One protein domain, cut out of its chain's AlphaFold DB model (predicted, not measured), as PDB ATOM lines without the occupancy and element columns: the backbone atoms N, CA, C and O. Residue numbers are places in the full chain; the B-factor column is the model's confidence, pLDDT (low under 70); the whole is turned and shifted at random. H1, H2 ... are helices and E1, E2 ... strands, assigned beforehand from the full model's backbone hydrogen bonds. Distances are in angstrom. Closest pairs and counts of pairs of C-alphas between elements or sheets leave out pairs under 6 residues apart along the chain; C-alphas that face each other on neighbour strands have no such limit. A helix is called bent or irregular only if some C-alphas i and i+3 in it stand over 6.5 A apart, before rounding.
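This is residues 109 to 207 of the 207 residues of an uncharacterized protein of Stygiolobus azoricus (UniProt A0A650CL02). A five-stranded sheet folds back on itself like part of a barrel, the hairpin E1 E2 facing E4 and E5, with E3 as the hinge. Three helices gather at E3 and E4, away from E1: H3, the longest, packs on both H1 and H2, and each of the three only grazes the sheet. The printed part has 99 residues, with five named strands and three named helices in the order E1 E2 H1 E3 E4 E5 H2 H3. The sheet order is E1 - E2 - E3 - E4 - E5, all antiparallel, and the class is mixed, helices and strands. The whole is compact, with a radius of gyration of the C-alphas of 13.2 A and spans of 41 by 29 by 24 A.

E1, residues 109 to 113, and E2, residues 120 to 129, form a hairpin, with N 110 and O 123 2.8 A apart, within hydrogen-bond range. E2 bends by 100 degrees at residue 126; its residues 120 to 124 pair with E1 and its residues 127 to 129 with E3, residues 152 to 159, where N 128 and O 158 are 2.9 A apart. E3, E4, residues 165 to 171, and E5, residues 174 to 179, form a meander, each strand the antiparallel neighbour of the one before. N 157 and O 166 are 2.9 A apart across E3 and E4, and N 169 and O 176 2.8 A across E4 and E5. In this folded sheet, bent back into two leaves, the closest C-alphas of E1 and E5, Gln 112 and Trp 176, are 4.2 A apart. H2, residues 180 to 186, and H3, residues 188 to 205, form a helical hairpin: they touch at Ala 184 and Thr 191, closest C-alphas 4.7 A apart, with a shallow tilt of 3 degrees, opposite ways. H1, residues 136 to 147, touches H3 at Ile 142 and Glu 193, closest C-alphas 7.3 A apart, with a shallow tilt of 31 degrees, opposite ways. H1 and H2 are apart. Every O i to N i+4 pair is within hydrogen-bond range in H1 and H2; in H3, 12 of 14 are.

E1 begins at C-alpha 109, (-39.056, 26.519, -24.431). E2 is 19.4 A long, H1 15.9 A, E3 21.1 A, E4 20.1 A and E5 17.2 A. H2 begins at C-alpha 180, (-28.278, 15.430, -18.504). H3, 26.2 A long, ends at C-alpha 205, (-25.451, 29.597, -10.955); it is irregular, with C-alphas 189 and 192 7.8 A apart.

The two C-alphas farthest apart, those of Arg 116 and Arg 207, are 42.3 A apart. The printed part has no cut and no long link. Mean pLDDT of the printed part is 85.7, and residues 206 to 207 are under 70.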
ATOM      1  N   GLY A 109     -38.635  27.565 -23.519       90.81
ATOM      2  CA  GLY A 109     -39.056  26.519 -24.431       90.81
ATOM      3  C   GLY A 109     -37.874  25.673 -24.893       90.81
ATOM      4  O   GLY A 109     -36.931  26.186 -25.509       90.81
ATOM      5  N   LEU A 110     -37.984  24.377 -24.617       93.56
ATOM      6  CA  LEU A 110     -37.174  23.297 -25.153       93.56
ATOM      7  C   LEU A 110     -37.904  22.658 -26.336       93.56
ATOM      8  O   LEU A 110     -39.021  22.158 -26.203       93.56
ATOM      9  N   CYS A 111     -37.284  22.688 -27.505       92.19
ATOM     10  CA  CYS A 111     -37.914  22.317 -28.761       92.19
ATOM     11  C   CYS A 111     -37.530  20.914 -29.201       92.19
ATOM     12  O   CYS A 111     -36.378  20.491 -29.095       92.19
ATOM     13  N   GLN A 112     -38.510  20.207 -29.751       93.00
ATOM     14  CA  GLN A 112     -38.330  18.889 -30.331       93.00
ATOM     15  C   GLN A 112     -39.085  18.792 -31.653       93.00
ATOM     16  O   GLN A 112     -40.273  19.100 -31.736       93.00
ATOM     17  N   THR A 113     -38.411  18.328 -32.701       92.00
ATOM     18  CA  THR A 113     -39.061  18.049 -33.980       92.00
ATOM     19  C   THR A 113     -39.803  16.717 -33.889       92.00
ATOM     20  O   THR A 113     -39.223  15.655 -33.648       92.00
ATOM     21  N   SER A 114     -41.113  16.765 -34.104       86.50
ATOM     22  CA  SER A 114     -41.994  15.604 -34.105       86.50
ATOM     23  C   SER A 114     -41.694  14.690 -35.295       86.50
ATOM     24  O   SER A 114     -41.910  15.073 -36.448       86.50
ATOM     25  N   LYS A 115     -41.272  13.445 -35.029       76.44
ATOM     26  CA  LYS A 115     -40.959  12.446 -36.074       76.44
ATOM     27  C   LYS A 115     -42.119  12.196 -37.048       76.44
ATOM     28  O   LYS A 115     -41.882  11.867 -38.200       76.44
ATOM     29  N   ARG A 116     -43.371  12.332 -36.588       74.31
ATOM     30  CA  ARG A 116     -44.573  12.011 -37.381       74.31
ATOM     31  C   ARG A 116     -45.021  13.124 -38.327       74.31
ATOM     32  O   ARG A 116     -45.721  12.834 -39.288       74.31
ATOM     33  N   ARG A 117     -44.723  14.389 -38.017       70.50
ATOM     34  CA  ARG A 117     -45.308  15.545 -38.726       70.50
ATOM     35  C   ARG A 117     -44.294  16.617 -39.122       70.50
ATOM     36  O   ARG A 117     -44.706  17.626 -39.680       70.50
ATOM     37  N   GLY A 118     -43.014  16.458 -38.771       80.00
ATOM     38  CA  GLY A 118     -41.978  17.477 -38.990       80.00
ATOM     39  C   GLY A 118     -42.233  18.799 -38.252       80.00
ATOM     40  O   GLY A 118     -41.539  19.780 -38.486       80.00
ATOM     41  N   ARG A 119     -43.242  18.847 -37.371       84.94
ATOM     42  CA  ARG A 119     -43.619  20.043 -36.613       84.94
ATOM     43  C   ARG A 119     -42.716  20.197 -35.399       84.94
ATOM     44  O   ARG A 119     -42.355  19.199 -34.778       84.94
ATOM     45  N   ILE A 120     -42.404  21.440 -35.050       87.19
ATOM     46  CA  ILE A 120     -41.699  21.758 -33.811       87.19
ATOM     47  C   ILE A 120     -42.716  21.744 -32.668       87.19
ATOM     48  O   ILE A 120     -43.691  22.493 -32.676       87.19
ATOM     49  N   GLU A 121     -42.485  20.866 -31.702       89.56
ATOM     50  CA  GLU A 121     -43.190  20.807 -30.428       89.56
ATOM     51  C   GLU A 121     -42.325  21.505 -29.372       89.56
ATOM     52  O   GLU A 121     -41.099  21.378 -29.384       89.56
ATOM     53  N   VAL A 122     -42.955  22.274 -28.482       89.62
ATOM     54  CA  VAL A 122     -42.257  23.074 -27.469       89.62
ATOM     55  C   VAL A 122     -42.669  22.601 -26.081       89.62
ATOM     56  O   VAL A 122     -43.837  22.703 -25.710       89.62
ATOM     57  N   THR A 123     -41.697  22.119 -25.312       90.81
ATOM     58  CA  THR A 123     -41.827  21.804 -23.887       90.81
ATOM     59  C   THR A 123     -41.343  22.996 -23.080       90.81
ATOM     60  O   THR A 123     -40.240  23.483 -23.304       90.81
ATOM     61  N   VAL A 124     -42.150  23.486 -22.147       88.94
ATOM     62  CA  VAL A 124     -41.815  24.679 -21.360       88.94
ATOM     63  C   VAL A 124     -41.250  24.270 -20.006       88.94
ATOM     64  O   VAL A 124     -41.878  23.503 -19.280       88.94
ATOM     65  N   VAL A 125     -40.080  24.806 -19.664       90.00
ATOM     66  CA  VAL A 125     -39.411  24.609 -18.374       90.00
ATOM     67  C   VAL A 125     -39.241  25.961 -17.695       90.00
ATOM     68  O   VAL A 125     -38.889  26.942 -18.346       90.00
ATOM     69  N   LYS A 126     -39.494  26.019 -16.387       89.69
ATOM     70  CA  LYS A 126     -39.173  27.190 -15.569       89.69
ATOM     71  C   LYS A 126     -37.717  27.092 -15.113       89.69
ATOM     72  O   LYS A 126     -37.354  26.103 -14.474       89.69
ATOM     73  N   GLY A 127     -36.893  28.066 -15.474       89.75
ATOM     74  CA  GLY A 127     -35.456  27.991 -15.261       89.75
ATOM     75  C   GLY A 127     -34.675  29.151 -15.866       89.75
ATOM     76  O   GLY A 127     -35.227  30.201 -16.197       89.75
ATOM     77  N   ILE A 128     -33.372  28.934 -16.026       89.38
ATOM     78  CA  ILE A 128     -32.424  29.911 -16.573       89.38
ATOM     79  C   ILE A 128     -31.620  29.247 -17.694       89.38
ATOM     80  O   ILE A 128     -31.143  28.123 -17.530       89.38
ATOM     81  N   ASP A 129     -31.480  29.933 -18.832       89.62
ATOM     82  CA  ASP A 129     -30.584  29.520 -19.914       89.62
ATOM     83  C   ASP A 129     -29.189  30.063 -19.613       89.62
ATOM     84  O   ASP A 129     -28.983  31.276 -19.572       89.62
ATOM     85  N   VAL A 130     -28.241  29.166 -19.363       89.19
ATOM     86  CA  VAL A 130     -26.867  29.499 -18.967       89.19
ATOM     87  C   VAL A 130     -25.860  29.250 -20.085       89.19
ATOM     88  O   VAL A 130     -24.657  29.366 -19.862       89.19
ATOM     89  N   TYR A 131     -26.317  28.910 -21.296       85.00
ATOM     90  CA  TYR A 131     -25.431  28.484 -22.382       85.00
ATOM     91  C   TYR A 131     -24.338  29.507 -22.724       85.00
ATOM     92  O   TYR A 131     -23.196  29.130 -22.972       85.00
ATOM     93  N   THR A 132     -24.655  30.804 -22.700       82.06
ATOM     94  CA  THR A 132     -23.689  31.870 -23.019       82.06
ATOM     95  C   THR A 132     -22.554  32.004 -22.007       82.06
ATOM     96  O   THR A 132     -21.551  32.634 -22.328       82.06
ATOM     97  N   SER A 133     -22.705  31.428 -20.816       83.50
ATOM     98  CA  SER A 133     -21.734  31.508 -19.721       83.50
ATOM     99  C   SER A 133     -20.809  30.288 -19.644       83.50
ATOM    100  O   SER A 133     -19.961  30.232 -18.758       83.50
ATOM    101  N   LEU A 134     -20.984  29.303 -20.531       83.12
ATOM    102  CA  LEU A 134     -20.233  28.046 -20.522       83.12
ATOM    103  C   LEU A 134     -19.048  28.068 -21.490       83.12
ATOM    104  O   LEU A 134     -19.079  28.742 -22.522       83.12
ATOM    105  N   ASP A 135     -18.033  27.258 -21.179       84.44
ATOM    106  CA  ASP A 135     -16.931  26.959 -22.091       84.44
ATOM    107  C   ASP A 135     -17.442  26.134 -23.284       84.44
ATOM    108  O   ASP A 135     -17.784  24.950 -23.171       84.44
ATOM    109  N   LYS A 136     -17.520  26.792 -24.444       82.44
ATOM    110  CA  LYS A 136     -18.050  26.199 -25.674       82.44
ATOM    111  C   LYS A 136     -17.162  25.079 -26.202       82.44
ATOM    112  O   LYS A 136     -17.702  24.091 -26.683       82.44
ATOM    113  N   GLU A 137     -15.840  25.192 -26.076       82.69
ATOM    114  CA  GLU A 137     -14.906  24.197 -26.619       82.69
ATOM    115  C   GLU A 137     -15.035  22.870 -25.871       82.69
ATOM    116  O   GLU A 137     -15.165  21.804 -26.483       82.69
ATOM    117  N   LYS A 138     -15.093  22.937 -24.535       83.25
ATOM    118  CA  LYS A 138     -15.313  21.761 -23.683       83.25
ATOM    119  C   LYS A 138     -16.633  21.065 -24.010       83.25
ATOM    120  O   LYS A 138     -16.695  19.836 -24.085       83.25
ATOM    121  N   ILE A 139     -17.694  21.846 -24.194       80.25
ATOM    122  CA  ILE A 139     -19.014  21.319 -24.531       80.25
ATOM    123  C   ILE A 139     -19.007  20.678 -25.918       80.25
ATOM    124  O   ILE A 139     -19.429  19.530 -26.049       80.25
ATOM    125  N   ASP A 140     -18.501  21.369 -26.935       79.81
ATOM    126  CA  ASP A 140     -18.478  20.865 -28.308       79.81
ATOM    127  C   ASP A 140     -17.670  19.558 -28.412       79.81
ATOM    128  O   ASP A 140     -18.087  18.628 -29.115       79.81
ATOM    129  N   PHE A 141     -16.587  19.421 -27.635       82.50
ATOM    130  CA  PHE A 141     -15.841  18.165 -27.509       82.50
ATOM    131  C   PHE A 141     -16.715  17.020 -26.972       82.50
ATOM    132  O   PHE A 141     -16.841  15.986 -27.631       82.50
ATOM    133  N   ILE A 142     -17.368  17.203 -25.815       80.12
ATOM    134  CA  ILE A 142     -18.244  16.179 -25.210       80.12
ATOM    135  C   ILE A 142     -19.364  15.785 -26.184       80.12
ATOM    136  O   ILE A 142     -19.669  14.605 -26.356       80.12
ATOM    137  N   LEU A 143     -19.970  16.760 -26.859       78.31
ATOM    138  CA  LEU A 143     -21.086  16.518 -27.770       78.31
ATOM    139  C   LEU A 143     -20.685  15.763 -29.028       78.31
ATOM    140  O   LEU A 143     -21.434  14.888 -29.467       78.31
ATOM    141  N   THR A 144     -19.502  16.056 -29.565       82.75
ATOM    142  CA  THR A 144     -18.940  15.312 -30.695       82.75
ATOM    143  C   THR A 144     -18.743  13.840 -30.323       82.75
ATOM    144  O   THR A 144     -19.076  12.967 -31.121       82.75
ATOM    145  N   GLN A 145     -18.307  13.541 -29.092       81.00
ATOM    146  CA  GLN A 145     -18.161  12.158 -28.612       81.00
ATOM    147  C   GLN A 145     -19.508  11.429 -28.439       81.00
ATOM    148  O   GLN A 145     -19.594  10.231 -28.702       81.00
ATOM    149  N   ILE A 146     -20.573  12.123 -28.014       78.75
ATOM    150  CA  ILE A 146     -21.894  11.501 -27.782       78.75
ATOM    151  C   ILE A 146     -22.662  11.289 -29.091       78.75
ATOM    152  O   ILE A 146     -23.294  10.248 -29.287       78.75
ATOM    153  N   PHE A 147     -22.672  12.294 -29.969       81.69
ATOM    154  CA  PHE A 147     -23.609  12.352 -31.096       81.69
ATOM    155  C   PHE A 147     -22.940  12.384 -32.479       81.69
ATOM    156  O   PHE A 147     -23.643  12.340 -33.502       81.69
ATOM    157  N   GLY A 148     -21.608  12.435 -32.524       80.94
ATOM    158  CA  GLY A 148     -20.828  12.624 -33.741       80.94
ATOM    159  C   GLY A 148     -20.879  14.060 -34.268       80.94
ATOM    160  O   GLY A 148     -21.550  14.936 -33.722       80.94
ATOM    161  N   GLU A 149     -20.176  14.291 -35.375       84.56
ATOM    162  CA  GLU A 149     -20.059  15.613 -35.991       84.56
ATOM    163  C   GLU A 149     -21.409  16.196 -36.452       84.56
ATOM    164  O   GLU A 149     -22.336  15.487 -36.874       84.56
ATOM    165  N   GLY A 150     -21.499  17.527 -36.406       83.06
ATOM    166  CA  GLY A 150     -22.641  18.294 -36.910       83.06
ATOM    167  C   GLY A 150     -23.787  18.493 -35.914       83.06
ATOM    168  O   GLY A 150     -24.823  19.041 -36.294       83.06
ATOM    169  N   VAL A 151     -23.635  18.075 -34.653       87.50
ATOM    170  CA  VAL A 151     -24.561  18.455 -33.574       87.50
ATOM    171  C   VAL A 151     -24.174  19.808 -33.001       87.50
ATOM    172  O   VAL A 151     -23.044  20.008 -32.580       87.50
ATOM    173  N   LYS A 152     -25.144  20.722 -32.935       88.06
ATOM    174  CA  LYS A 152     -24.990  22.033 -32.307       88.06
ATOM    175  C   LYS A 152     -25.807  22.103 -31.022       88.06
ATOM    176  O   LYS A 152     -27.020  21.885 -31.065       88.06
ATOM    177  N   LEU A 153     -25.179  22.451 -29.899       88.75
ATOM    178  CA  LEU A 153     -25.905  22.836 -28.687       88.75
ATOM    179  C   LEU A 153     -26.471  24.246 -28.846       88.75
ATOM    180  O   LEU A 153     -25.798  25.153 -29.327       88.75
ATOM    181  N   LEU A 154     -27.734  24.409 -28.474       88.75
ATOM    182  CA  LEU A 154     -28.457  25.670 -28.585       88.75
ATOM    183  C   LEU A 154     -28.769  26.294 -27.230       88.75
ATOM    184  O   LEU A 154     -28.777  27.516 -27.140       88.75
ATOM    185  N   LYS A 155     -29.084  25.473 -26.223       91.38
ATOM    186  CA  LYS A 155     -29.472  25.934 -24.885       91.38
ATOM    187  C   LYS A 155     -28.999  24.975 -23.812       91.38
ATOM    188  O   LYS A 155     -29.027  23.758 -24.023       91.38
ATOM    189  N   VAL A 156     -28.675  25.535 -22.653       92.31
ATOM    190  CA  VAL A 156     -28.440  24.797 -21.412       92.31
ATOM    191  C   VAL A 156     -29.351  25.396 -20.372       92.31
ATOM    192  O   VAL A 156     -29.099  26.489 -19.880       92.31
ATOM    193  N   VAL A 157     -30.435  24.694 -20.071       92.81
ATOM    194  CA  VAL A 157     -31.467  25.193 -19.168       92.81
ATOM    195  C   VAL A 157     -31.352  24.477 -17.843       92.81
ATOM    196  O   VAL A 157     -31.496  23.256 -17.790       92.81
ATOM    197  N   VAL A 158     -31.139  25.232 -16.774       93.00
ATOM    198  CA  VAL A 158     -31.231  24.711 -15.409       93.00
ATOM    199  C   VAL A 158     -32.590  25.072 -14.845       93.00
ATOM    200  O   VAL A 158     -33.009  26.224 -14.946       93.00
ATOM    201  N   SER A 159     -33.299  24.087 -14.296       92.88
ATOM    202  CA  SER A 159     -34.591  24.322 -13.657       92.88
ATOM    203  C   SER A 159     -34.449  25.191 -12.407       92.88
ATOM    204  O   SER A 159     -33.425  25.166 -11.733       92.88
ATOM    205  N   ASP A 160     -35.499  25.936 -12.064       89.44
ATOM    206  CA  ASP A 160     -35.501  26.832 -10.895       89.44
ATOM    207  C   ASP A 160     -35.324  26.109  -9.547       89.44
ATOM    208  O   ASP A 160     -34.909  26.721  -8.568       89.44
ATOM    209  N   ASP A 161     -35.639  24.813  -9.478       89.62
ATOM    210  CA  ASP A 161     -35.359  23.980  -8.305       89.62
ATOM    211  C   ASP A 161     -33.911  23.465  -8.262       89.62
ATOM    212  O   ASP A 161     -33.547  22.744  -7.333       89.62
ATOM    213  N   PHE A 162     -33.097  23.827  -9.259       86.69
ATOM    214  CA  PHE A 162     -31.693  23.463  -9.418       86.69
ATOM    215  C   PHE A 162     -31.429  21.949  -9.475       86.69
ATOM    216  O   PHE A 162     -30.305  21.494  -9.264       86.69
ATOM    217  N   LYS A 163     -32.449  21.136  -9.771       88.00
ATOM    218  CA  LYS A 163     -32.305  19.672  -9.837       88.00
ATOM    219  C   LYS A 163     -31.981  19.182 -11.238       88.00
ATOM    220  O   LYS A 163     -31.147  18.286 -11.409       88.00
ATOM    221  N   HIS A 164     -32.616  19.792 -12.231       92.38
ATOM    222  CA  HIS A 164     -32.612  19.314 -13.600       92.38
ATOM    223  C   HIS A 164     -31.806  20.247 -14.497       92.38
ATOM    224  O   HIS A 164     -31.964  21.468 -14.466       92.38
ATOM    225  N   VAL A 165     -30.960  19.651 -15.333       93.06
ATOM    226  CA  VAL A 165     -30.222  20.364 -16.376       93.06
ATOM    227  C   VAL A 165     -30.602  19.765 -17.716       93.06
ATOM    228  O   VAL A 165     -30.417  18.568 -17.950       93.06
ATOM    229  N   TYR A 166     -31.145  20.599 -18.591       93.88
ATOM    230  CA  TYR A 166     -31.603  20.229 -19.919       93.88
ATOM    231  C   TYR A 166     -30.667  20.800 -20.973       93.88
ATOM    232  O   TYR A 166     -30.318  21.977 -20.945       93.88
ATOM    233  N   LEU A 167     -30.311  19.968 -21.944       91.88
ATOM    234  CA  LEU A 167     -29.514  20.346 -23.101       91.88
ATOM    235  C   LEU A 167     -30.403  20.300 -24.344       91.88
ATOM    236  O   LEU A 167     -31.004  19.260 -24.624       91.88
ATOM    237  N   GLN A 168     -30.498  21.408 -25.081       93.06
ATOM    238  CA  GLN A 168     -31.201  21.464 -26.365       93.06
ATOM    239  C   GLN A 168     -30.216  21.472 -27.523       93.06
ATOM    240  O   GLN A 168     -29.323  22.312 -27.579       93.06
ATOM    241  N   PHE A 169     -30.463  20.619 -28.506       91.31
ATOM    242  CA  PHE A 169     -29.609  20.397 -29.658       91.31
ATOM    243  C   PHE A 169     -30.324  20.662 -30.979       91.31
ATOM    244  O   PHE A 169     -31.557  20.649 -31.069       91.31
ATOM    245  N   PHE A 170     -29.516  20.846 -32.019       89.88
ATOM    246  CA  PHE A 170     -29.950  20.905 -33.405       89.88
ATOM    247  C   PHE A 170     -28.963  20.187 -34.330       89.88
ATOM    248  O   PHE A 170     -27.752  20.371 -34.217       89.88
ATOM    249  N   ARG A 171     -29.491  19.397 -35.271       88.56
ATOM    250  CA  ARG A 171     -28.741  18.771 -36.377       88.56
ATOM    251  C   ARG A 171     -29.675  18.549 -37.551       88.56
ATOM    252  O   ARG A 171     -30.775  18.036 -37.365       88.56
ATOM    253  N   ASN A 172     -29.228  18.895 -38.756       87.38
ATOM    254  CA  ASN A 172     -29.931  18.604 -40.013       87.38
ATOM    255  C   ASN A 172     -31.426  18.993 -40.003       87.38
ATOM    256  O   ASN A 172     -32.275  18.214 -40.428       87.38
ATOM    257  N   GLY A 173     -31.773  20.174 -39.474       85.25
ATOM    258  CA  GLY A 173     -33.168  20.641 -39.419       85.25
ATOM    259  C   GLY A 173     -34.014  20.034 -38.290       85.25
ATOM    260  O   GLY A 173     -35.202  20.335 -38.184       85.25
ATOM    261  N   VAL A 174     -33.427  19.196 -37.435       89.62
ATOM    262  CA  VAL A 174     -34.114  18.505 -36.340       89.62
ATOM    263  C   VAL A 174     -33.686  19.107 -35.009       89.62
ATOM    264  O   VAL A 174     -32.498  19.131 -34.689       89.62
ATOM    265  N   TYR A 175     -34.662  19.556 -34.219       92.00
ATOM    266  CA  TYR A 175     -34.480  19.914 -32.816       92.00
ATOM    267  C   TYR A 175     -34.741  18.698 -31.930       92.00
ATOM    268  O   TYR A 175     -35.666  17.921 -32.179       92.00
ATOM    269  N   TRP A 176     -33.967  18.551 -30.864       92.50
ATOM    270  CA  TRP A 176     -34.307  17.678 -29.743       92.50
ATOM    271  C   TRP A 176     -33.665  18.215 -28.474       92.50
ATOM    272  O   TRP A 176     -32.738  19.020 -28.522       92.50
ATOM    273  N   PHE A 177     -34.128  17.743 -27.327       93.50
ATOM    274  CA  PHE A 177     -33.496  18.051 -26.057       93.50
ATOM    275  C   PHE A 177     -33.435  16.807 -25.176       93.50
ATOM    276  O   PHE A 177     -34.138  15.818 -25.404       93.50
ATOM    277  N   SER A 178     -32.570  16.839 -24.170       92.00
ATOM    278  CA  SER A 178     -32.513  15.792 -23.161       92.00
ATOM    279  C   SER A 178     -32.054  16.337 -21.822       92.00
ATOM    280  O   SER A 178     -31.295  17.299 -21.756       92.00
ATOM    281  N   GLU A 179     -32.512  15.699 -20.756       92.88
ATOM    282  CA  GLU A 179     -31.984  15.922 -19.419       92.88
ATOM    283  C   GLU A 179     -30.613  15.244 -19.279       92.88
ATOM    284  O   GLU A 179     -30.435  14.105 -19.721       92.88
ATOM    285  N   MET A 180     -29.652  15.921 -18.648       89.62
ATOM    286  CA  MET A 180     -28.278  15.430 -18.504       89.62
ATOM    287  C   MET A 180     -28.188  14.072 -17.803       89.62
ATOM    288  O   MET A 180     -27.437  13.216 -18.257       89.62
ATOM    289  N   GLU A 181     -28.967  13.832 -16.744       86.38
ATOM    290  CA  GLU A 181     -28.959  12.534 -16.046       86.38
ATOM    291  C   GLU A 181     -29.420  11.403 -16.965       86.38
ATOM    292  O   GLU A 181     -28.812  10.334 -17.026       86.38
ATOM    293  N   ARG A 182     -30.445  11.671 -17.776       87.56
ATOM    294  CA  ARG A 182     -30.938  10.721 -18.769       87.56
ATOM    295  C   ARG A 182     -29.923  10.461 -19.885       87.56
ATOM    296  O   ARG A 182     -29.898   9.352 -20.420       87.56
ATOM    297  N   LEU A 183     -29.108  11.451 -20.254       86.69
ATOM    298  CA  LEU A 183     -27.999  11.270 -21.197       86.69
ATOM    299  C   LEU A 183     -26.878  10.427 -20.588       86.69
ATOM    300  O   LEU A 183     -26.422   9.488 -21.236       86.69
ATOM    301  N   ALA A 184     -26.492  10.710 -19.344       83.62
ATOM    302  CA  ALA A 184     -25.453   9.970 -18.636       83.62
ATOM    303  C   ALA A 184     -25.802   8.478 -18.515       83.62
ATOM    304  O   ALA A 184     -24.982   7.620 -18.829       83.62
ATOM    305  N   LEU A 185     -27.061   8.157 -18.191       85.00
ATOM    306  CA  LEU A 185     -27.534   6.768 -18.127       85.00
ATOM    307  C   LEU A 185     -27.464   6.029 -19.474       85.00
ATOM    308  O   LEU A 185     -27.294   4.812 -19.497       85.00
ATOM    309  N   LYS A 186     -27.609   6.742 -20.598       84.88
ATOM    310  CA  LYS A 186     -27.544   6.150 -21.944       84.88
ATOM    311  C   LYS A 186     -26.118   5.969 -22.455       84.88
ATOM    312  O   LYS A 186     -25.882   5.070 -23.254       84.88
ATOM    313  N   HIS A 187     -25.192   6.819 -22.022       79.12
ATOM    314  CA  HIS A 187     -23.824   6.875 -22.529       79.12
ATOM    315  C   HIS A 187     -22.834   6.680 -21.382       79.12
ATOM    316  O   HIS A 187     -22.146   7.612 -20.971       79.12
ATOM    317  N   GLN A 188     -22.767   5.446 -20.868       76.62
ATOM    318  CA  GLN A 188     -21.991   5.123 -19.666       76.62
ATOM    319  C   GLN A 188     -20.522   5.563 -19.753       76.62
ATOM    320  O   GLN A 188     -19.984   6.049 -18.759       76.62
ATOM    321  N   SER A 189     -19.909   5.472 -20.938       77.81
ATOM    322  CA  SER A 189     -18.519   5.872 -21.197       77.81
ATOM    323  C   SER A 189     -18.234   7.364 -21.007       77.81
ATOM    324  O   SER A 189     -17.072   7.722 -20.889       77.81
ATOM    325  N   LEU A 190     -19.265   8.216 -20.983       76.31
ATOM    326  CA  LEU A 190     -19.151   9.676 -20.873       76.31
ATOM    327  C   LEU A 190     -19.846  10.220 -19.612       76.31
ATOM    328  O   LEU A 190     -20.103  11.417 -19.474       76.31
ATOM    329  N   THR A 191     -20.202   9.323 -18.684       81.38
ATOM    330  CA  THR A 191     -20.936   9.664 -17.458       81.38
ATOM    331  C   THR A 191     -20.158  10.654 -16.601       81.38
ATOM    332  O   THR A 191     -20.743  11.590 -16.061       81.38
ATOM    333  N   LYS A 192     -18.839  10.467 -16.480       83.56
ATOM    334  CA  LYS A 192     -17.987  11.320 -15.648       83.56
ATOM    335  C   LYS A 192     -17.926  12.740 -16.208       83.56
ATOM    336  O   LYS A 192     -18.154  13.692 -15.470       83.56
ATOM    337  N   GLU A 193     -17.705  12.874 -17.508       84.56
ATOM    338  CA  GLU A 193     -17.634  14.142 -18.232       84.56
ATOM    339  C   GLU A 193     -18.953  14.914 -18.118       84.56
ATOM    340  O   GLU A 193     -18.952  16.115 -17.848       84.56
ATOM    341  N   LEU A 194     -20.089  14.220 -18.254       83.00
ATOM    342  CA  LEU A 194     -21.415  14.812 -18.071       83.00
ATOM    343  C   LEU A 194     -21.669  15.236 -16.617       83.00
ATOM    344  O   LEU A 194     -22.243  16.299 -16.387       83.00
ATOM    345  N   ILE A 195     -21.229  14.453 -15.627       82.88
ATOM    346  CA  ILE A 195     -21.326  14.831 -14.207       82.88
ATOM    347  C   ILE A 195     -20.479  16.072 -13.916       82.88
ATOM    348  O   ILE A 195     -20.952  16.991 -13.245       82.88
ATOM    349  N   ASP A 196     -19.246  16.117 -14.413       85.12
ATOM    350  CA  ASP A 196     -18.339  17.239 -14.185       85.12
ATOM    351  C   ASP A 196     -18.854  18.513 -14.870       85.12
ATOM    352  O   ASP A 196     -18.843  19.582 -14.259       85.12
ATOM    353  N   LEU A 197     -19.422  18.395 -16.076       85.44
ATOM    354  CA  LEU A 197     -20.120  19.498 -16.738       85.44
ATOM    355  C   LEU A 197     -21.350  19.961 -15.939       85.44
ATOM    356  O   LEU A 197     -21.557  21.162 -15.779       85.44
ATOM    357  N   LYS A 198     -22.148  19.034 -15.383       87.50
ATOM    358  CA  LYS A 198     -23.290  19.387 -14.520       87.50
ATOM    359  C   LYS A 198     -22.818  20.190 -13.304       87.50
ATOM    360  O   LYS A 198     -23.420  21.209 -12.985       87.50
ATOM    361  N   LYS A 199     -21.736  19.771 -12.639       86.00
ATOM    362  CA  LYS A 199     -21.166  20.499 -11.489       86.00
ATOM    363  C   LYS A 199     -20.696  21.902 -11.868       86.00
ATOM    364  O   LYS A 199     -20.931  22.837 -11.112       86.00
ATOM    365  N   GLU A 200     -20.060  22.051 -13.026       85.31
ATOM    366  CA  GLU A 200     -19.609  23.349 -13.532       85.31
ATOM    367  C   GLU A 200     -20.783  24.296 -13.809       85.31
ATOM    368  O   GLU A 200     -20.797  25.418 -13.306       85.31
ATOM    369  N   ILE A 201     -21.812  23.810 -14.512       86.75
ATOM    370  CA  ILE A 201     -23.066  24.539 -14.760       86.75
ATOM    371  C   ILE A 201     -23.685  25.023 -13.443       86.75
ATOM    372  O   ILE A 201     -24.050  26.190 -13.301       86.75
ATOM    373  N   MET A 202     -23.764  24.134 -12.455       85.00
ATOM    374  CA  MET A 202     -24.295  24.457 -11.134       85.00
ATOM    375  C   MET A 202     -23.422  25.471 -10.384       85.00
ATOM    376  O   MET A 202     -23.943  26.341  -9.691       85.00
ATOM    377  N   SER A 203     -22.097  25.403 -10.536       82.62
ATOM    378  CA  SER A 203     -21.185  26.383  -9.945       82.62
ATOM    379  C   SER A 203     -21.347  27.777 -10.546       82.62
ATOM    380  O   SER A 203     -21.122  28.745  -9.823       82.62
ATOM    381  N   ILE A 204     -21.694  27.898 -11.830       79.25
ATOM    382  CA  ILE A 204     -21.945  29.196 -12.478       79.25
ATOM    383  C   ILE A 204     -23.195  29.856 -11.898       79.25
ATOM    384  O   ILE A 204     -23.201  31.061 -11.713       79.25
ATOM    385  N   LEU A 205     -24.221  29.075 -11.559       75.00
ATOM    386  CA  LEU A 205     -25.451  29.597 -10.955       75.00
ATOM    387  C   LEU A 205     -25.295  30.045  -9.500       75.00
ATOM    388  O   LEU A 205     -26.073  30.868  -9.030       75.00
ATOM    389  N   ASN A 206     -24.316  29.489  -8.785       68.88
ATOM    390  CA  ASN A 206     -24.014  29.867  -7.404       68.88
ATOM    391  C   ASN A 206     -23.135  31.128  -7.293       68.88
ATOM    392  O   ASN A 206     -22.863  31.563  -6.173       68.88
ATOM    393  N   ARG A 207     -22.641  31.666  -8.413       57.59
ATOM    394  CA  ARG A 207     -21.826  32.886  -8.483       57.59
ATOM    395  C   ARG A 207     -22.674  34.059  -8.954       57.59
ATOM    396  O   ARG A 207     -22.432  35.165  -8.431       57.59
TER     397      ARG A 207